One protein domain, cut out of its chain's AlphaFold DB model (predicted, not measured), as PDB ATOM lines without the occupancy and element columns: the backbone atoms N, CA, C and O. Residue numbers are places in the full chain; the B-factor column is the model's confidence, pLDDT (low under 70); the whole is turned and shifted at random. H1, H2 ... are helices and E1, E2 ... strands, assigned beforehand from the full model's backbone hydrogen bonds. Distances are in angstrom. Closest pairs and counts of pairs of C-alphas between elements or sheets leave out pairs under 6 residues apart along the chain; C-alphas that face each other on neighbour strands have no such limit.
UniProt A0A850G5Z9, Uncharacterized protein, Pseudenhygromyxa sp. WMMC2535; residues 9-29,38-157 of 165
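AT A GLANCE: This is residues 9 to 29 and 38 to 157 of the 165 residues of an uncharacterized protein of Pseudenhygromyxa sp. WMMC2535 (UniProt A0A850G5Z9). Two sheets stand face to face as an elongated sandwich, one of five strands, curled like part of a barrel, and one of four flatter strands, with helix H2 packed at one end of the pair. Long loops with no named element, residues 113 to 129 and 133 to 144, link the last three strands, and the first of them pairs briefly with E5 at residues 119 to 120. The printed part has 141 residues with two named helices and nine named strands, in the order E1 E2 E3 E4 H1 E5 H2 E6 E7 E8 E9. The larger sheet has the order E1, E9, E6, E3, E4 and is mixed, the smaller has the order E5, E2, E7, E8 and is antiparallel, and the class is mixed, helices and strands. The whole is compact, with a radius of gyration of the C-alphas of 15.1 A, and spans 49 by 30 by 23 A.

IN THESE COORDINATES: Strand E1, residues 9 to 12, begins at C-alpha 9 at (-47.166, 37.206, -44.118). E2, residues 16 to 23, is 22.8 A long from first to last C-alpha. E3, residues 40 to 47, measures 23.3 A and E4, residues 50 to 59, 24.3 A. H1 is residues 60 to 63, and E5 is residues 67 to 70. H2, residues 73 to 86, measures 20.4 A and begins at C-alpha 73 at (-55.115, 51.395, -40.747). E6, residues 89 to 97, is 26.1 A long and E7, residues 105 to 112, 22.6 A. E8 is residues 130 to 132. E9, residues 145 to 156, measures 31.5 A, bends by 68 degrees at residue 152 and ends at C-alpha 156 at (-57.518, 37.870, -46.892).

HOW THE PARTS SIT: The two sheets make a sandwich, two sheets face to face, with 67 pairs of C-alphas within 10 A and their strands at 21 degrees to each other. The five-stranded sheet is twisted, and its edge strands are E1 and E4. E9 is staggered: residues 145 to 152 pair with E6 and residues 153 to 156 with E1. E1 and E9 are parallel, with N 11 and O 154 at 2.8 A. E9 and E6 are antiparallel, with N 92 and O 149 at 2.8 A, and so are E6 and E3, with N 46 and O 93 at 2.8 A. E3 and E4 form a hairpin, with N 41 and O 58 at 2.9 A. In the four-stranded sheet, E5 and E2 have N 20 and O 69 at 2.8 A, and E2 and E7 have N 19 and O 109 at 3.0 A. E7 and E8 form a hairpin, with N 108 and O 130 at 2.8 A. Between the sheets, the closest C-alphas of E8 and E9, those of Val 132 and Ala 147, are 6.1 A apart. H2 is on one face of the larger sheet, giving two layers, a helix over a sheet, at a height over the sheet of 6.1 A. Its closest C-alphas to E4 are those of Thr 76 and Val 52, 5.6 A apart. H1 only grazes that sheet, with residues 60 to 63, and is apart from H2. In H2 every O i to N i+4 pair is within hydrogen-bond range; H1 is too short for such a pair.

THE WHOLE: The two C-alphas farthest apart, those of Asp 29 and Ala 85, are 49.4 A apart. Residues 30 to 37 are not printed, and C-alphas 29 and 38 are 13.5 A apart across this cut. The links E7 to E8 and E8 to E9 are long. The mean pLDDT of the printed part is 83.4; it is under 70 at residues 26 to 29, 38, 61 to 63, 99 to 103, 134 to 144 and 157.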
ATOM      1  N   LEU A   9     -46.328  36.408 -45.004       93.69
ATOM      2  CA  LEU A   9     -47.166  37.206 -44.118       93.69
ATOM      3  C   LEU A   9     -48.597  37.223 -44.660       93.69
ATOM      4  O   LEU A   9     -48.863  37.758 -45.737       93.69
ATOM      5  N   ARG A  10     -49.524  36.655 -43.888       93.50
ATOM      6  CA  ARG A  10     -50.960  36.657 -44.192       93.50
ATOM      7  C   ARG A  10     -51.629  37.807 -43.477       93.50
ATOM      8  O   ARG A  10     -51.535  37.840 -42.260       93.50
ATOM      9  N   PHE A  11     -52.326  38.685 -44.188       94.19
ATOM     10  CA  PHE A  11     -52.948  39.875 -43.609       94.19
ATOM     11  C   PHE A  11     -54.430  39.970 -43.985       94.19
ATOM     12  O   PHE A  11     -54.778  40.026 -45.166       94.19
ATOM     13  N   ASP A  12     -55.305  39.997 -42.985       93.69
ATOM     14  CA  ASP A  12     -56.727  40.293 -43.151       93.69
ATOM     15  C   ASP A  12     -56.937  41.810 -43.148       93.69
ATOM     16  O   ASP A  12     -56.675  42.479 -42.149       93.69
ATOM     17  N   LEU A  13     -57.382  42.369 -44.274       92.06
ATOM     18  CA  LEU A  13     -57.481  43.822 -44.427       92.06
ATOM     19  C   LEU A  13     -58.527  44.467 -43.513       92.06
ATOM     20  O   LEU A  13     -58.436  45.671 -43.286       92.06
ATOM     21  N   ASP A  14     -59.502  43.716 -43.013       90.62
ATOM     22  CA  ASP A  14     -60.595  44.270 -42.212       90.62
ATOM     23  C   ASP A  14     -60.328  44.150 -40.712       90.62
ATOM     24  O   ASP A  14     -60.846  44.945 -39.927       90.62
ATOM     25  N   ARG A  15     -59.487  43.188 -40.323       91.12
ATOM     26  CA  ARG A  15     -59.262  42.833 -38.918       91.12
ATOM     27  C   ARG A  15     -57.839  43.038 -38.437       91.12
ATOM     28  O   ARG A  15     -57.630  43.302 -37.254       91.12
ATOM     29  N   ASP A  16     -56.854  42.903 -39.317       94.88
ATOM     30  CA  ASP A  16     -55.460  42.926 -38.901       94.88
ATOM     31  C   ASP A  16     -54.885  44.350 -38.942       94.88
ATOM     32  O   ASP A  16     -55.244  45.202 -39.762       94.88
ATOM     33  N   CYS A  17     -53.955  44.628 -38.035       95.31
ATOM     34  CA  CYS A  17     -53.230  45.888 -37.968       95.31
ATOM     35  C   CYS A  17     -51.778  45.665 -37.537       95.31
ATOM     36  O   CYS A  17     -51.440  44.640 -36.942       95.31
ATOM     37  N   PHE A  18     -50.925  46.648 -37.823       96.75
ATOM     38  CA  PHE A  18     -49.583  46.697 -37.258       96.75
ATOM     39  C   PHE A  18     -49.580  47.505 -35.963       96.75
ATOM     40  O   PHE A  18     -50.091  48.628 -35.928       96.75
ATOM     41  N   VAL A  19     -48.959  46.942 -34.932       96.19
ATOM     42  CA  VAL A  19     -48.717  47.606 -33.650       96.19
ATOM     43  C   VAL A  19     -47.231  47.538 -33.348       96.19
ATOM     44  O   VAL A  19     -46.626  46.469 -33.401       96.19
ATOM     45  N   LEU A  20     -46.637  48.686 -33.051       93.88
ATOM     46  CA  LEU A  20     -45.240  48.802 -32.680       93.88
ATOM     47  C   LEU A  20     -45.133  49.012 -31.175       93.88
ATOM     48  O   LEU A  20     -45.582  50.023 -30.652       93.88
ATOM     49  N   TRP A  21     -44.525  48.058 -30.488       92.00
ATOM     50  CA  TRP A  21     -44.124  48.225 -29.100       92.00
ATOM     51  C   TRP A  21     -42.797  48.961 -29.023       92.00
ATOM     52  O   TRP A  21     -41.877  48.658 -29.790       92.00
ATOM     53  N   LEU A  22     -42.698  49.862 -28.056       87.88
ATOM     54  CA  LEU A  22     -41.504  50.610 -27.724       87.88
ATOM     55  C   LEU A  22     -41.283  50.565 -26.212       87.88
ATOM     56  O   LEU A  22     -42.210  50.774 -25.428       87.88
ATOM     57  N   ARG A  23     -40.038  50.334 -25.801       82.94
ATOM     58  CA  ARG A  23     -39.601  50.509 -24.417       82.94
ATOM     59  C   ARG A  23     -38.283  51.259 -24.385       82.94
ATOM     60  O   ARG A  23     -37.308  50.820 -24.998       82.94
ATOM     61  N   TRP A  24     -38.253  52.358 -23.642       77.25
ATOM     62  CA  TRP A  24     -37.022  53.101 -23.415       77.25
ATOM     63  C   TRP A  24     -36.127  52.373 -22.422       77.25
ATOM     64  O   TRP A  24     -36.592  51.860 -21.403       77.25
ATOM     65  N   VAL A  25     -34.831  52.351 -22.717       73.00
ATOM     66  CA  VAL A  25     -33.797  51.969 -21.758       73.00
ATOM     67  C   VAL A  25     -32.703  53.021 -21.854       73.00
ATOM     68  O   VAL A  25     -32.065  53.181 -22.892       73.00
ATOM     69  N   ALA A  26     -32.535  53.789 -20.780       68.25
ATOM     70  CA  ALA A  26     -31.425  54.719 -20.672       68.25
ATOM     71  C   ALA A  26     -30.144  53.913 -20.425       68.25
ATOM     72  O   ALA A  26     -30.107  53.084 -19.516       68.25
ATOM     73  N   MET A  27     -29.115  54.136 -21.245       64.31
ATOM     74  CA  MET A  27     -27.795  53.525 -21.037       64.31
ATOM     75  C   MET A  27     -26.919  54.379 -20.114       64.31
ATOM     76  O   MET A  27     -25.898  53.902 -19.625       64.31
ATOM     77  N   GLU A  28     -27.322  55.629 -19.874       65.44
ATOM     78  CA  GLU A  28     -26.654  56.592 -19.005       65.44
ATOM     79  C   GLU A  28     -27.681  57.291 -18.109       65.44
ATOM     80  O   GLU A  28     -28.809  57.575 -18.529       65.44
ATOM     81  N   ASP A  29     -27.280  57.597 -16.877       61.75
ATOM     82  CA  ASP A  29     -28.106  58.404 -15.986       61.75
ATOM     83  C   ASP A  29     -28.296  59.816 -16.559       61.75
ATOM     84  O   ASP A  29     -27.379  60.383 -17.167       61.75
ATOM     85  N   ASP A  38     -35.656  67.124 -21.644       65.75
ATOM     86  CA  ASP A  38     -36.633  66.561 -22.573       65.75
ATOM     87  C   ASP A  38     -35.900  65.907 -23.747       65.75
ATOM     88  O   ASP A  38     -35.352  66.561 -24.635       65.75
ATOM     89  N   GLN A  39     -35.877  64.580 -23.730       70.25
ATOM     90  CA  GLN A  39     -35.360  63.763 -24.814       70.25
ATOM     91  C   GLN A  39     -36.526  63.042 -25.472       70.25
ATOM     92  O   GLN A  39     -37.346  62.418 -24.796       70.25
ATOM     93  N   GLY A  40     -36.600  63.166 -26.795       74.31
ATOM     94  CA  GLY A  40     -37.611  62.519 -27.614       74.31
ATOM     95  C   GLY A  40     -37.003  61.428 -28.484       74.31
ATOM     96  O   GLY A  40     -35.907  61.595 -29.023       74.31
ATOM     97  N   ILE A  41     -37.736  60.335 -28.660       79.62
ATOM     98  CA  ILE A  41     -37.498  59.384 -29.743       79.62
ATOM     99  C   ILE A  41     -38.557  59.605 -30.806       79.62
ATOM    100  O   ILE A  41     -39.746  59.687 -30.504       79.62
ATOM    101  N   ARG A  42     -38.113  59.678 -32.058       85.75
ATOM    102  CA  ARG A  42     -38.997  59.701 -33.219       85.75
ATOM    103  C   ARG A  42     -39.002  58.324 -33.853       85.75
ATOM    104  O   ARG A  42     -37.950  57.823 -34.246       85.75
ATOM    105  N   VAL A  43     -40.181  57.736 -33.979       87.94
ATOM    106  CA  VAL A  43     -40.348  56.400 -34.553       87.94
ATOM    107  C   VAL A  43     -41.152  56.466 -35.838       87.94
ATOM    108  O   VAL A  43     -42.107  57.234 -35.940       87.94
ATOM    109  N   GLU A  44     -40.758  55.646 -36.807       93.00
ATOM    110  CA  GLU A  44     -41.424  55.501 -38.094       93.00
ATOM    111  C   GLU A  44     -41.576  54.014 -38.441       93.00
ATOM    112  O   GLU A  44     -40.668  53.205 -38.231       93.00
ATOM    113  N   LEU A  45     -42.727  53.660 -39.017       95.50
ATOM    114  CA  LEU A  45     -42.955  52.367 -39.665       95.50
ATOM    115  C   LEU A  45     -43.268  52.630 -41.129       95.50
ATOM    116  O   LEU A  45     -44.237  53.327 -41.446       95.50
ATOM    117  N   GLN A  46     -42.471  52.042 -42.012       96.12
ATOM    118  CA  GLN A  46     -42.628  52.164 -43.452       96.12
ATOM    119  C   GLN A  46     -42.917  50.805 -44.089       96.12
ATOM    120  O   GLN A  46     -42.307  49.793 -43.748       96.12
ATOM    121  N   LEU A  47     -43.840  50.804 -45.051       95.88
ATOM    122  CA  LEU A  47     -44.179  49.671 -45.910       95.88
ATOM    123  C   LEU A  47     -43.850  50.039 -47.356       95.88
ATOM    124  O   LEU A  47     -44.383  51.018 -47.872       95.88
ATOM    125  N   ASN A  48     -42.960  49.303 -48.023       94.94
ATOM    126  CA  ASN A  48     -42.445  49.648 -49.354       94.94
ATOM    127  C   ASN A  48     -42.019  51.130 -49.440       94.94
ATOM    128  O   ASN A  48     -42.382  51.828 -50.386       94.94
ATOM    129  N   ARG A  49     -41.302  51.624 -48.415       92.94
ATOM    130  CA  ARG A  49     -40.868  53.032 -48.258       92.94
ATOM    131  C   ARG A  49     -41.998  54.063 -48.110       92.94
ATOM    132  O   ARG A  49     -41.763  55.260 -48.242       92.94
ATOM    133  N   ASN A  50     -43.227  53.624 -47.851       94.06
ATOM    134  CA  ASN A  50     -44.356  54.502 -47.560       94.06
ATOM    135  C   ASN A  50     -44.631  54.496 -46.049       94.06
ATOM    136  O   ASN A  50     -44.882  53.419 -45.502       94.06
ATOM    137  N   PRO A  51     -44.633  55.652 -45.364       93.62
ATOM    138  CA  PRO A  51     -44.918  55.703 -43.936       93.62
ATOM    139  C   PRO A  51     -46.374  55.308 -43.657       93.62
ATOM    140  O   PRO A  51     -47.307  55.824 -44.277       93.62
ATOM    141  N   VAL A  52     -46.557  54.386 -42.713       94.94
ATOM    142  CA  VAL A  52     -47.860  53.968 -42.158       94.94
ATOM    143  C   VAL A  52     -47.987  54.301 -40.678       94.94
ATOM    144  O   VAL A  52     -49.093  54.489 -40.182       94.94
ATOM    145  N   LEU A  53     -46.858  54.428 -39.988       92.31
ATOM    146  CA  LEU A  53     -46.729  55.195 -38.761       92.31
ATOM    147  C   LEU A  53     -45.813  56.362 -39.115       92.31
ATOM    148  O   LEU A  53     -44.650  56.147 -39.466       92.31
ATOM    149  N   GLY A  54     -46.381  57.570 -39.125       79.56
ATOM    150  CA  GLY A  54     -45.620  58.792 -39.371       79.56
ATOM    151  C   GLY A  54     -44.605  59.050 -38.255       79.56
ATOM    152  O   GLY A  54     -44.627  58.328 -37.254       79.56
ATOM    153  N   PRO A  55     -43.748  60.077 -38.394       79.44
ATOM    154  CA  PRO A  55     -42.794  60.443 -37.355       79.44
ATOM    155  C   PRO A  55     -43.539  60.750 -36.055       79.44
ATOM    156  O   PRO A  55     -44.101  61.828 -35.882       79.44
ATOM    157  N   THR A  56     -43.560  59.773 -35.155       86.06
ATOM    158  CA  THR A  56     -44.236  59.875 -33.862       86.06
ATOM    159  C   THR A  56     -43.167  60.158 -32.831       86.06
ATOM    160  O   THR A  56     -42.277  59.331 -32.632       86.06
ATOM    161  N   ILE A  57     -43.212  61.357 -32.248       84.19
ATOM    162  CA  ILE A  57     -42.258  61.790 -31.230       84.19
ATOM    163  C   ILE A  57     -42.844  61.446 -29.870       84.19
ATOM    164  O   ILE A  57     -43.938  61.891 -29.533       84.19
ATOM    165  N   LEU A  58     -42.104  60.655 -29.107       81.56
ATOM    166  CA  LEU A  58     -42.452  60.265 -27.752       81.56
ATOM    167  C   LEU A  58     -41.356  60.764 -26.817       81.56
ATOM    168  O   LEU A  58     -40.170  60.605 -27.120       81.56
ATOM    169  N   TYR A  59     -41.749  61.378 -25.707       77.00
ATOM    170  CA  TYR A  59     -40.822  61.976 -24.753       77.00
ATOM    171  C   TYR A  59     -40.532  61.031 -23.594       77.00
ATOM    172  O   TYR A  59     -41.381  60.238 -23.195       77.00
ATOM    173  N   ARG A  60     -39.333  61.157 -23.022       70.56
ATOM    174  CA  ARG A  60     -38.815  60.321 -21.931       70.56
ATOM    175  C   ARG A  60     -39.835  59.992 -20.829       70.56
ATOM    176  O   ARG A  60     -39.936  58.831 -20.456       70.56
ATOM    177  N   ARG A  61     -40.596  60.976 -20.328       64.00
ATOM    178  CA  ARG A  61     -41.563  60.759 -19.228       64.00
ATOM    179  C   ARG A  61     -42.652  59.743 -19.581       64.00
ATOM    180  O   ARG A  61     -43.090  59.001 -18.713       64.00
ATOM    181  N   ASP A  62     -43.040  59.685 -20.851       66.56
ATOM    182  CA  ASP A  62     -44.098  58.799 -21.334       66.56
ATOM    183  C   ASP A  62     -43.562  57.417 -21.742       66.56
ATOM    184  O   ASP A  62     -44.341  56.526 -22.066       66.56
ATOM    185  N   LEU A  63     -42.235  57.230 -21.742       67.12
ATOM    186  CA  LEU A  63     -41.566  56.043 -22.282       67.12
ATOM    187  C   LEU A  63     -40.836  55.179 -21.249       67.12
ATOM    188  O   LEU A  63     -40.336  54.107 -21.608       67.12
ATOM    189  N   ASP A  64     -40.781  55.607 -19.984       71.69
ATOM    190  CA  ASP A  64     -40.330  54.752 -18.876       71.69
ATOM    191  C   ASP A  64     -41.217  53.493 -18.775       71.69
ATOM    192  O   ASP A  64     -40.739  52.386 -18.502       71.69
ATOM    193  N   ALA A  65     -42.512  53.650 -19.066       78.69
ATOM    194  CA  ALA A  65     -43.432  52.547 -19.290       78.69
ATOM    195  C   ALA A  65     -43.419  52.104 -20.768       78.69
ATOM    196  O   ALA A  65     -43.264  52.931 -21.667       78.69
ATOM    197  N   PRO A  66     -43.622  50.806 -21.052       83.81
ATOM    198  CA  PRO A  66     -43.906  50.332 -22.400       83.81
ATOM    199  C   PRO A  66     -45.055  51.087 -23.077       83.81
ATOM    200  O   PRO A  66     -46.130  51.227 -22.496       83.81
ATOM    201  N   VAL A  67     -44.847  51.473 -24.335       89.38
ATOM    202  CA  VAL A  67     -45.869  52.110 -25.174       89.38
ATOM    203  C   VAL A  67     -46.088  51.296 -26.444       89.38
ATOM    204  O   VAL A  67     -45.155  50.737 -27.020       89.38
ATOM    205  N   TYR A  68     -47.335  51.244 -26.895       91.81
ATOM    206  CA  TYR A  68     -47.772  50.589 -28.117       91.81
ATOM    207  C   TYR A  68     -48.339  51.629 -29.080       91.81
ATOM    208  O   TYR A  68     -49.283  52.344 -28.757       91.81
ATOM    209  N   LEU A  69     -47.760  51.703 -30.276       93.44
ATOM    210  CA  LEU A  69     -48.141  52.628 -31.336       93.44
ATOM    211  C   LEU A  69     -48.863  51.867 -32.436       93.44
ATOM    212  O   LEU A  69     -48.303  50.954 -33.051       93.44
ATOM    213  N   ARG A  70     -50.101  52.254 -32.720       94.69
ATOM    214  CA  ARG A  70     -50.894  51.634 -33.778       94.69
ATOM    215  C   ARG A  70     -50.637  52.333 -35.111       94.69
ATOM    216  O   ARG A  70     -50.763  53.551 -35.225       94.69
ATOM    217  N   ALA A  71     -50.317  51.561 -36.148       95.25
ATOM    218  CA  ALA A  71     -50.177  52.099 -37.499       95.25
ATOM    219  C   ALA A  71     -51.523  52.604 -38.050       95.25
ATOM    220  O   ALA A  71     -52.595  52.087 -37.718       95.25
ATOM    221  N   ASN A  72     -51.476  53.584 -38.953       94.69
ATOM    222  CA  ASN A  72     -52.664  54.112 -39.613       94.69
ATOM    223  C   ASN A  72     -53.307  53.043 -40.511       94.69
ATOM    224  O   ASN A  72     -52.829  52.756 -41.609       94.69
ATOM    225  N   ALA A  73     -54.443  52.500 -40.068       92.12
ATOM    226  CA  ALA A  73     -55.115  51.395 -40.747       92.12
ATOM    227  C   ALA A  73     -55.548  51.727 -42.185       92.12
ATOM    228  O   ALA A  73     -55.498  50.862 -43.057       92.12
ATOM    229  N   ALA A  74     -55.995  52.955 -42.470       92.06
ATOM    230  CA  ALA A  74     -56.392  53.338 -43.827       92.06
ATOM    231  C   ALA A  74     -55.184  53.323 -44.777       92.06
ATOM    232  O   ALA A  74     -55.228  52.671 -45.823       92.06
ATOM    233  N   ARG A  75     -54.078  53.954 -44.362       94.44
ATOM    234  CA  ARG A  75     -52.841  54.019 -45.145       94.44
ATOM    235  C   ARG A  75     -52.188  52.648 -45.312       94.44
ATOM    236  O   ARG A  75     -51.760  52.306 -46.411       94.44
ATOM    237  N   THR A  76     -52.159  51.833 -44.256       95.38
ATOM    238  CA  THR A  76     -51.671  50.448 -44.320       95.38
ATOM    239  C   THR A  76     -52.428  49.647 -45.376       95.38
ATOM    240  O   THR A  76     -51.802  49.055 -46.252       95.38
ATOM    241  N   ARG A  77     -53.768  49.672 -45.353       94.62
ATOM    242  CA  ARG A  77     -54.603  48.927 -46.311       94.62
ATOM    243  C   ARG A  77     -54.357  49.353 -47.756       94.62
ATOM    244  O   ARG A  77     -54.297  48.500 -48.639       94.62
ATOM    245  N   GLU A  78     -54.198  50.650 -48.005       93.75
ATOM    246  CA  GLU A  78     -53.870  51.186 -49.332       93.75
ATOM    247  C   GLU A  78     -52.565  50.582 -49.879       93.75
ATOM    248  O   GLU A  78     -52.539  50.038 -50.987       93.75
ATOM    249  N   ILE A  79     -51.497  50.607 -49.077       94.75
ATOM    250  CA  ILE A  79     -50.177  50.113 -49.487       94.75
ATOM    251  C   ILE A  79     -50.177  48.592 -49.655       94.75
ATOM    252  O   ILE A  79     -49.621  48.091 -50.634       94.75
ATOM    253  N   LEU A  80     -50.820  47.852 -48.746       94.62
ATOM    254  CA  LEU A  80     -50.916  46.393 -48.830       94.62
ATOM    255  C   LEU A  80     -51.628  45.946 -50.113       94.62
ATOM    256  O   LEU A  80     -51.132  45.060 -50.810       94.62
ATOM    257  N   ARG A  81     -52.739  46.601 -50.482       92.94
ATOM    258  CA  ARG A  81     -53.441  46.330 -51.749       92.94
ATOM    259  C   ARG A  81     -52.542  46.584 -52.959       92.94
ATOM    260  O   ARG A  81     -52.471  45.744 -53.857       92.94
ATOM    261  N   ALA A  82     -51.825  47.707 -52.973       91.69
ATOM    262  CA  ALA A  82     -50.908  48.041 -54.061       91.69
ATOM    263  C   ALA A  82     -49.733  47.050 -54.174       91.69
ATOM    264  O   ALA A  82     -49.325  46.704 -55.285       91.69
ATOM    265  N   ALA A  83     -49.200  46.573 -53.046       91.19
ATOM    266  CA  ALA A  83     -48.120  45.587 -52.997       91.19
ATOM    267  C   ALA A  83     -48.569  44.213 -53.523       91.19
ATOM    268  O   ALA A  83     -47.892  43.615 -54.365       91.19
ATOM    269  N   ALA A  84     -49.746  43.750 -53.085       90.06
ATOM    270  CA  ALA A  84     -50.329  42.485 -53.517       90.06
ATOM    271  C   ALA A  84     -50.621  42.452 -55.026       90.06
ATOM    272  O   ALA A  84     -50.408  41.429 -55.665       90.06
ATOM    273  N   ALA A  85     -51.051  43.576 -55.612       86.31
ATOM    274  CA  ALA A  85     -51.346  43.660 -57.042       86.31
ATOM    275  C   ALA A  85     -50.101  43.603 -57.948       86.31
ATOM    276  O   ALA A  85     -50.214  43.208 -59.104       86.31
ATOM    277  N   LYS A  86     -48.928  44.030 -57.457       80.69
ATOM    278  CA  LYS A  86     -47.711  44.155 -58.278       80.69
ATOM    279  C   LYS A  86     -46.803  42.935 -58.211       80.69
ATOM    280  O   LYS A  86     -46.379  42.438 -59.246       80.69
ATOM    281  N   ALA A  87     -46.444  42.519 -56.999       78.31
ATOM    282  CA  ALA A  87     -45.378  41.538 -56.792       78.31
ATOM    283  C   ALA A  87     -45.648  40.573 -55.632       78.31
ATOM    284  O   ALA A  87     -44.819  39.704 -55.382       78.31
ATOM    285  N   ALA A  88     -46.755  40.752 -54.898       87.88
ATOM    286  CA  ALA A  88     -47.036  40.017 -53.663       87.88
ATOM    287  C   ALA A  88     -45.835  40.001 -52.694       87.88
ATOM    288  O   ALA A  88     -45.604  39.028 -51.985       87.88
ATOM    289  N   ALA A  89     -45.064  41.090 -52.673       91.12
ATOM    290  CA  ALA A  89     -43.906  41.271 -51.812       91.12
ATOM    291  C   ALA A  89     -44.040  42.586 -51.044       91.12
ATOM    292  O   ALA A  89     -44.500  43.598 -51.588       91.12
ATOM    293  N   LEU A  90     -43.635  42.561 -49.778       95.00
ATOM    294  CA  LEU A  90     -43.720  43.697 -48.874       95.00
ATOM    295  C   LEU A  90     -42.386  43.880 -48.152       95.00
ATOM    296  O   LEU A  90     -41.924  42.986 -47.445       95.00
ATOM    297  N   ASP A  91     -41.794  45.057 -48.321       95.69
ATOM    298  CA  ASP A  91     -40.668  45.541 -47.532       95.69
ATOM    299  C   ASP A  91     -41.195  46.285 -46.311       95.69
ATOM    300  O   ASP A  91     -41.899  47.287 -46.439       95.69
ATOM    301  N   ILE A  92     -40.842  45.806 -45.128       96.06
ATOM    302  CA  ILE A  92     -41.206  46.390 -43.843       96.06
ATOM    303  C   ILE A  92     -39.949  47.001 -43.240       96.06
ATOM    304  O   ILE A  92     -38.924  46.327 -43.132       96.06
ATOM    305  N   GLN A  93     -40.028  48.259 -42.821       94.19
ATOM    306  CA  GLN A  93     -38.919  48.966 -42.196       94.19
ATOM    307  C   GLN A  93     -39.392  49.691 -40.938       94.19
ATOM    308  O   GLN A  93     -40.310  50.507 -40.994       94.19
ATOM    309  N   VAL A  94     -38.736  49.407 -39.816       92.38
ATOM    310  CA  VAL A  94     -38.877  50.158 -38.562       92.38
ATOM    311  C   VAL A  94     -37.654  51.050 -38.416       92.38
ATOM    312  O   VAL A  94     -36.527  50.557 -38.518       92.38
ATOM    313  N   ILE A  95     -37.871  52.344 -38.190       87.94
ATOM    314  CA  ILE A  95     -36.810  53.342 -38.034       87.94
ATOM    315  C   ILE A  95     -37.010  54.071 -36.713       87.94
ATOM    316  O   ILE A  95     -38.097  54.573 -36.428       87.94
ATOM    317  N   ILE A  96     -35.948  54.138 -35.920       85.31
ATOM    318  CA  ILE A  96     -35.929  54.813 -34.629       85.31
ATOM    319  C   ILE A  96     -34.842  55.882 -34.668       85.31
ATOM    320  O   ILE A  96     -33.644  55.591 -34.702       85.31
ATOM    321  N   HIS A  97     -35.270  57.136 -34.636       80.06
ATOM    322  CA  HIS A  97     -34.390  58.285 -34.508       80.06
ATOM    323  C   HIS A  97     -34.316  58.707 -33.041       80.06
ATOM    324  O   HIS A  97     -35.337  58.875 -32.375       80.06
ATOM    325  N   GLY A  98     -33.101  58.910 -32.545       72.00
ATOM    326  CA  GLY A  98     -32.839  59.289 -31.162       72.00
ATOM    327  C   GLY A  98     -31.344  59.257 -30.863       72.00
ATOM    328  O   GLY A  98     -30.538  58.893 -31.722       72.00
ATOM    329  N   SER A  99     -30.970  59.646 -29.645       62.97
ATOM    330  CA  SER A  99     -29.596  59.473 -29.167       62.97
ATOM    331  C   SER A  99     -29.310  57.992 -28.903       62.97
ATOM    332  O   SER A  99     -30.099  57.329 -28.234       62.97
ATOM    333  N   VAL A 100     -28.164  57.485 -29.374       56.84
ATOM    334  CA  VAL A 100     -27.697  56.105 -29.111       56.84
ATOM    335  C   VAL A 100     -27.482  55.856 -27.610       56.84
ATOM    336  O   VAL A 100     -27.656  54.736 -27.145       56.84
ATOM    337  N   ALA A 101     -27.212  56.907 -26.824       56.56
ATOM    338  CA  ALA A 101     -27.128  56.824 -25.361       56.56
ATOM    339  C   ALA A 101     -28.450  56.385 -24.693       56.56
ATOM    340  O   ALA A 101     -28.481  56.061 -23.510       56.56
ATOM    341  N   ASN A 102     -29.553  56.368 -25.446       61.12
ATOM    342  CA  ASN A 102     -30.887  56.043 -24.959       61.12
ATOM    343  C   ASN A 102     -31.655  55.162 -25.950       61.12
ATOM    344  O   ASN A 102     -32.808  55.427 -26.298       61.12
ATOM    345  N   ALA A 103     -30.972  54.153 -26.481       63.50
ATOM    346  CA  ALA A 103     -31.519  53.324 -27.536       63.50
ATOM    347  C   ALA A 103     -32.694  52.462 -27.014       63.50
ATOM    348  O   ALA A 103     -32.556  51.736 -26.027       63.50
ATOM    349  N   PRO A 104     -33.872  52.529 -27.653       72.25
ATOM    350  CA  PRO A 104     -35.039  51.802 -27.189       72.25
ATOM    351  C   PRO A 104     -35.041  50.367 -27.724       72.25
ATOM    352  O   PRO A 104     -34.562  50.081 -28.825       72.25
ATOM    353  N   TYR A 105     -35.689  49.472 -26.985       81.69
ATOM    354  CA  TYR A 105     -36.157  48.215 -27.553       81.69
ATOM    355  C   TYR A 105     -37.438  48.474 -28.333       81.69
ATOM    356  O   TYR A 105     -38.336  49.169 -27.850       81.69
ATOM    357  N   ALA A 106     -37.545  47.881 -29.518       88.44
ATOM    358  CA  ALA A 106     -38.782  47.916 -30.281       88.44
ATOM    359  C   ALA A 106     -39.139  46.546 -30.836       88.44
ATOM    360  O   ALA A 106     -38.273  45.724 -31.140       88.44
ATOM    361  N   ALA A 107     -40.433  46.303 -30.989       91.75
ATOM    362  CA  ALA A 107     -40.934  45.087 -31.597       91.75
ATOM    363  C   ALA A 107     -42.200  45.382 -32.394       91.75
ATOM    364  O   ALA A 107     -43.134  46.006 -31.891       91.75
ATOM    365  N   LEU A 108     -42.222  44.933 -33.643       95.00
ATOM    366  CA  LEU A 108     -43.373  45.048 -34.522       95.00
ATOM    367  C   LEU A 108     -44.244  43.801 -34.395       95.00
ATOM    368  O   LEU A 108     -43.752  42.681 -34.531       95.00
ATOM    369  N   TYR A 109     -45.542  44.004 -34.216       95.75
ATOM    370  CA  TYR A 109     -46.557  42.960 -34.179       95.75
ATOM    371  C   TYR A 109     -47.551  43.155 -35.318       95.75
ATOM    372  O   TYR A 109     -47.896  44.285 -35.667       95.75
ATOM    373  N   GLN A 110     -48.063  42.046 -35.844       95.62
ATOM    374  CA  GLN A 110     -49.350  42.012 -36.526       95.62
ATOM    375  C   GLN A 110     -50.373  41.463 -35.539       95.62
ATOM    376  O   GLN A 110     -50.212  40.351 -35.038       95.62
ATOM    377  N   LEU A 111     -51.418  42.237 -35.271       94.75
ATOM    378  CA  LEU A 111     -52.496  41.856 -34.366       94.75
ATOM    379  C   LEU A 111     -53.820  41.839 -35.113       94.75
ATOM    380  O   LEU A 111     -54.061  42.700 -35.956       94.75
ATOM    381  N   ARG A 112     -54.677  40.893 -34.744       92.00
ATOM    382  CA  ARG A 112     -56.055  40.787 -35.217       92.00
ATOM    383  C   ARG A 112     -57.005  41.426 -34.211       92.00
ATOM    384  O   ARG A 112     -56.854  41.192 -33.016       92.00
ATOM    385  N   ASP A 113     -57.968  42.198 -34.705       89.06
ATOM    386  CA  ASP A 113     -59.055  42.815 -33.938       89.06
ATOM    387  C   ASP A 113     -58.565  43.681 -32.757       89.06
ATOM    388  O   ASP A 113     -59.211  43.783 -31.715       89.06
ATOM    389  N   TYR A 114     -57.401  44.327 -32.904       91.44
ATOM    390  CA  TYR A 114     -56.861  45.213 -31.872       91.44
ATOM    391  C   TYR A 114     -57.676  46.513 -31.783       91.44
ATOM    392  O   TYR A 114     -57.682  47.330 -32.710       91.44
ATOM    393  N   ALA A 115     -58.341  46.701 -30.642       86.88
ATOM    394  CA  ALA A 115     -59.226  47.833 -30.364       86.88
ATOM    395  C   ALA A 115     -58.555  48.983 -29.591       86.88
ATOM    396  O   ALA A 115     -59.244  49.918 -29.196       86.88
ATOM    397  N   GLY A 116     -57.237  48.920 -29.366       86.19
ATOM    398  CA  GLY A 116     -56.515  49.971 -28.655       86.19
ATOM    399  C   GLY A 116     -56.444  51.284 -29.434       86.19
ATOM    400  O   GLY A 116     -56.605  51.329 -30.668       86.19
ATOM    401  N   GLU A 117     -56.171  52.344 -28.679       88.88
ATOM    402  CA  GLU A 117     -55.979  53.701 -29.184       88.88
ATOM    403  C   GLU A 117     -54.728  53.809 -30.074       88.88
ATOM    404  O   GLU A 117     -53.947  52.866 -30.237       88.88
ATOM    405  N   ALA A 118     -54.529  54.982 -30.684       86.94
ATOM    406  CA  ALA A 118     -53.332  55.254 -31.484       86.94
ATOM    407  C   ALA A 118     -52.031  55.084 -30.674       86.94
ATOM    408  O   ALA A 118     -51.023  54.628 -31.219       86.94
ATOM    409  N   ILE A 119     -52.085  55.433 -29.385       89.06
ATOM    410  CA  ILE A 119     -51.029  55.250 -28.392       89.06
ATOM    411  C   ILE A 119     -51.672  54.577 -27.177       89.06
ATOM    412  O   ILE A 119     -52.606  55.127 -26.598       89.06
ATOM    413  N   ASP A 120     -51.186  53.399 -26.806       88.00
ATOM    414  CA  ASP A 120     -51.704  52.598 -25.692       88.00
ATOM    415  C   ASP A 120     -50.547  52.127 -24.794       88.00
ATOM    416  O   ASP A 120     -49.394  52.066 -25.220       88.00
ATOM    417  N   THR A 121     -50.844  51.781 -23.545       87.50
ATOM    418  CA  THR A 121     -49.888  51.223 -22.572       87.50
ATOM    419  C   THR A 121     -50.262  49.805 -22.136       87.50
ATOM    420  O   THR A 121     -49.475  49.131 -21.468       87.50
ATOM    421  N   ALA A 122     -51.442  49.314 -22.533       86.56
ATOM    422  CA  ALA A 122     -51.890  47.972 -22.205       86.56
ATOM    423  C   ALA A 122     -51.005  46.908 -22.886       86.56
ATOM    424  O   ALA A 122     -50.793  46.956 -24.100       86.56
ATOM    425  N   PRO A 123     -50.494  45.911 -22.138       84.31
ATOM    426  CA  PRO A 123     -49.640  44.883 -22.710       84.31
ATOM    427  C   PRO A 123     -50.411  44.013 -23.707       84.31
ATOM    428  O   PRO A 123     -51.492  43.502 -23.410       84.31
ATOM    429  N   VAL A 124     -49.807  43.769 -24.871       86.06
ATOM    430  CA  VAL A 124     -50.357  42.861 -25.887       86.06
ATOM    431  C   VAL A 124     -49.713  41.482 -25.781       86.06
ATOM    432  O   VAL A 124     -48.491  41.345 -25.701       86.06
ATOM    433  N   ARG A 125     -50.534  40.430 -25.802       84.06
ATOM    434  CA  ARG A 125     -50.054  39.044 -25.796       84.06
ATOM    435  C   ARG A 125     -49.916  38.536 -27.227       84.06
ATOM    436  O   ARG A 125     -50.837  37.927 -27.761       84.06
ATOM    437  N   ALA A 126     -48.764  38.786 -27.836       87.50
ATOM    438  CA  ALA A 126     -48.478  38.369 -29.203       87.50
ATOM    439  C   ALA A 126     -46.999  38.036 -29.409       87.50
ATOM    440  O   ALA A 126     -46.140  38.414 -28.612       87.50
ATOM    441  N   THR A 127     -46.707  37.331 -30.497       86.69
ATOM    442  CA  THR A 127     -45.338  37.067 -30.943       86.69
ATOM    443  C   THR A 127     -44.911  38.164 -31.920       86.69
ATOM    444  O   THR A 127     -45.668  38.469 -32.845       86.69
ATOM    445  N   PRO A 128     -43.730  38.776 -31.737       89.94
ATOM    446  CA  PRO A 128     -43.275  39.835 -32.623       89.94
ATOM    447  C   PRO A 128     -42.850  39.278 -33.983       89.94
ATOM    448  O   PRO A 128     -42.213  38.231 -34.071       89.94
ATOM    449  N   LEU A 129     -43.176  40.019 -35.040       91.31
ATOM    450  CA  LEU A 129     -42.716  39.769 -36.406       91.31
ATOM    451  C   LEU A 129     -41.251  40.162 -36.588       91.31
ATOM    452  O   LEU A 129     -40.515  39.527 -37.338       91.31
ATOM    453  N   LEU A 130     -40.849  41.252 -35.936       90.06
ATOM    454  CA  LEU A 130     -39.516  41.823 -36.033       90.06
ATOM    455  C   LEU A 130     -39.177  42.543 -34.731       90.06
ATOM    456  O   LEU A 130     -40.037  43.188 -34.135       90.06
ATOM    457  N   GLN A 131     -37.925  42.428 -34.299       86.69
ATOM    458  CA  GLN A 131     -37.408  43.070 -33.098       86.69
ATOM    459  C   GLN A 131     -36.195  43.929 -33.449       86.69
ATOM    460  O   GLN A 131     -35.356  43.535 -34.257       86.69
ATOM    461  N   VAL A 132     -36.113  45.095 -32.820       84.25
ATOM    462  CA  VAL A 132     -34.964  45.995 -32.870       84.25
ATOM    463  C   VAL A 132     -34.340  45.989 -31.488       84.25
ATOM    464  O   VAL A 132     -35.014  46.287 -30.497       84.25
ATOM    465  N   GLN A 133     -33.068  45.615 -31.429       73.88
ATOM    466  CA  GLN A 133     -32.265  45.752 -30.223       73.88
ATOM    467  C   GLN A 133     -31.445  47.041 -30.310       73.88
ATOM    468  O   GLN A 133     -31.036  47.419 -31.411       73.88
ATOM    469  N   PRO A 134     -31.210  47.709 -29.173       66.81
ATOM    470  CA  PRO A 134     -30.353  48.881 -29.128       66.81
ATOM    471  C   PRO A 134     -28.933  48.548 -29.607       66.81
ATOM    472  O   PRO A 134     -28.390  47.491 -29.269       66.81
ATOM    473  N   SER A 135     -28.320  49.453 -30.375       59.09
ATOM    474  CA  SER A 135     -26.886  49.390 -30.661       59.09
ATOM    475  C   SER A 135     -26.087  49.756 -29.406       59.09
ATOM    476  O   SER A 135     -26.481  50.617 -28.617       59.09
ATOM    477  N   VAL A 136     -24.958  49.077 -29.187       57.03
ATOM    478  CA  VAL A 136     -24.056  49.404 -28.074       57.03
ATOM    479  C   VAL A 136     -23.341  50.743 -28.328       57.03
ATOM    480  O   VAL A 136     -23.047  51.056 -29.484       57.03
ATOM    481  N   PRO A 137     -22.978  51.510 -27.276       53.38
ATOM    482  CA  PRO A 137     -22.453  52.883 -27.383       53.38
ATOM    483  C   PRO A 137     -21.190  53.090 -28.245       53.38
ATOM    484  O   PRO A 137     -20.782  54.226 -28.478       53.38
ATOM    485  N   GLY A 138     -20.540  52.017 -28.711       50.41
ATOM    486  CA  GLY A 138     -19.343  52.079 -29.554       50.41
ATOM    487  C   GLY A 138     -19.600  52.488 -31.009       50.41
ATOM    488  O   GLY A 138     -18.665  52.905 -31.693       50.41
ATOM    489  N   GLU A 139     -20.843  52.412 -31.489       46.22
ATOM    490  CA  GLU A 139     -21.191  52.739 -32.873       46.22
ATOM    491  C   GLU A 139     -21.747  54.166 -32.958       46.22
ATOM    492  O   GLU A 139     -22.875  54.464 -32.569       46.22
ATOM    493  N   ARG A 140     -20.914  55.100 -33.426       41.06
ATOM    494  CA  ARG A 140     -21.304  56.504 -33.574       41.06
ATOM    495  C   ARG A 140     -22.346  56.683 -34.699       41.06
ATOM    496  O   ARG A 140     -22.147  56.174 -35.798       41.06
ATOM    497  N   TRP A 141     -23.315  57.570 -34.427       46.25
ATOM    498  CA  TRP A 141     -24.140  58.403 -35.334       46.25
ATOM    499  C   TRP A 141     -25.614  58.003 -35.641       46.25
ATOM    500  O   TRP A 141     -25.924  56.996 -36.265       46.25
ATOM    501  N   HIS A 142     -26.503  58.950 -35.289       50.22
ATOM    502  CA  HIS A 142     -27.805  59.361 -35.865       50.22
ATOM    503  C   HIS A 142     -29.040  58.438 -35.900       50.22
ATOM    504  O   HIS A 142     -30.151  58.975 -35.964       50.22
ATOM    505  N   VAL A 143     -28.914  57.113 -35.826       55.09
ATOM    506  CA  VAL A 143     -30.073  56.197 -35.784       55.09
ATOM    507  C   VAL A 143     -29.947  55.308 -34.554       55.09
ATOM    508  O   VAL A 143     -28.986  54.557 -34.432       55.09
ATOM    509  N   ALA A 144     -30.914  55.397 -33.638       65.00
ATOM    510  CA  ALA A 144     -30.928  54.579 -32.424       65.00
ATOM    511  C   ALA A 144     -31.234  53.101 -32.736       65.00
ATOM    512  O   ALA A 144     -30.856  52.215 -31.976       65.00
ATOM    513  N   GLY A 145     -31.890  52.836 -33.870       76.69
ATOM    514  CA  GLY A 145     -32.053  51.494 -34.416       76.69
ATOM    515  C   GLY A 145     -32.824  51.488 -35.736       76.69
ATOM    516  O   GLY A 145     -33.710  52.313 -35.966       76.69
ATOM    517  N   GLN A 146     -32.492  50.540 -36.608       83.50
ATOM    518  CA  GLN A 146     -33.263  50.244 -37.811       83.50
ATOM    519  C   GLN A 146     -33.332  48.734 -38.003       83.50
ATOM    520  O   GLN A 146     -32.333  48.036 -37.843       83.50
ATOM    521  N   ALA A 147     -34.491  48.242 -38.425       87.75
ATOM    522  CA  ALA A 147     -34.632  46.863 -38.854       87.75
ATOM    523  C   ALA A 147     -35.519  46.767 -40.093       87.75
ATOM    524  O   ALA A 147     -36.460  47.543 -40.269       87.75
ATOM    525  N   ASN A 148     -35.185  45.810 -40.957       91.06
ATOM    526  CA  ASN A 148     -35.829  45.616 -42.248       91.06
ATOM    527  C   ASN A 148     -36.231  44.148 -42.390       91.06
ATOM    528  O   ASN A 148     -35.447  43.259 -42.059       91.06
ATOM    529  N   LEU A 149     -37.423  43.895 -42.920       92.94
ATOM    530  CA  LEU A 149     -37.922  42.558 -43.211       92.94
ATOM    531  C   LEU A 149     -38.629  42.571 -44.562       92.94
ATOM    532  O   LEU A 149     -39.545  43.361 -44.770       92.94
ATOM    533  N   ARG A 150     -38.227  41.675 -45.465       93.75
ATOM    534  CA  ARG A 150     -38.967  41.400 -46.699       93.75
ATOM    535  C   ARG A 150     -39.791  40.133 -46.518       93.75
ATOM    536  O   ARG A 150     -39.251  39.107 -46.107       93.75
ATOM    537  N   VAL A 151     -41.075  40.206 -46.858       93.31
ATOM    538  CA  VAL A 151     -42.018  39.081 -46.787       93.31
ATOM    539  C   VAL A 151     -42.745  38.890 -48.117       93.31
ATOM    540  O   VAL A 151     -42.942  39.848 -48.871       93.31
ATOM    541  N   GLN A 152     -43.182  37.661 -48.385       93.38
ATOM    542  CA  GLN A 152     -44.271  37.407 -49.329       93.38
ATOM    543  C   GLN A 152     -45.595  37.802 -48.669       93.38
ATOM    544  O   GLN A 152     -45.805  37.522 -47.492       93.38
ATOM    545  N   LEU A 153     -46.475  38.471 -49.405       93.31
ATOM    546  CA  LEU A 153     -47.727  39.017 -48.893       93.31
ATOM    547  C   LEU A 153     -48.925  38.246 -49.447       93.31
ATOM    548  O   LEU A 153     -49.181  38.256 -50.650       93.31
ATOM    549  N   GLU A 154     -49.709  37.669 -48.544       91.38
ATOM    550  CA  GLU A 154     -51.005  37.058 -48.832       91.38
ATOM    551  C   GLU A 154     -52.109  37.888 -48.165       91.38
ATOM    552  O   GLU A 154     -52.064  38.131 -46.961       91.38
ATOM    553  N   LEU A 155     -53.111  38.327 -48.931       89.19
ATOM    554  CA  LEU A 155     -54.234  39.101 -48.394       89.19
ATOM    555  C   LEU A 155     -55.491  38.242 -48.265       89.19
ATOM    556  O   LEU A 155     -55.866  37.544 -49.208       89.19
ATOM    557  N   ALA A 156     -56.161  38.356 -47.119       84.44
ATOM    558  CA  ALA A 156     -57.518  37.870 -46.892       84.44
ATOM    559  C   ALA A 156     -58.498  39.060 -46.802       84.44
ATOM    560  O   ALA A 156     -58.120  40.140 -46.346       84.44
ATOM    561  N   GLY A 157     -59.743  38.860 -47.251       66.31
ATOM    562  CA  GLY A 157     -60.783  39.900 -47.336       66.31
ATOM    563  C   GLY A 157     -61.156  40.275 -48.777       66.31
ATOM    564  O   GLY A 157     -60.490  39.863 -49.734       66.31
TER     565      GLY A 157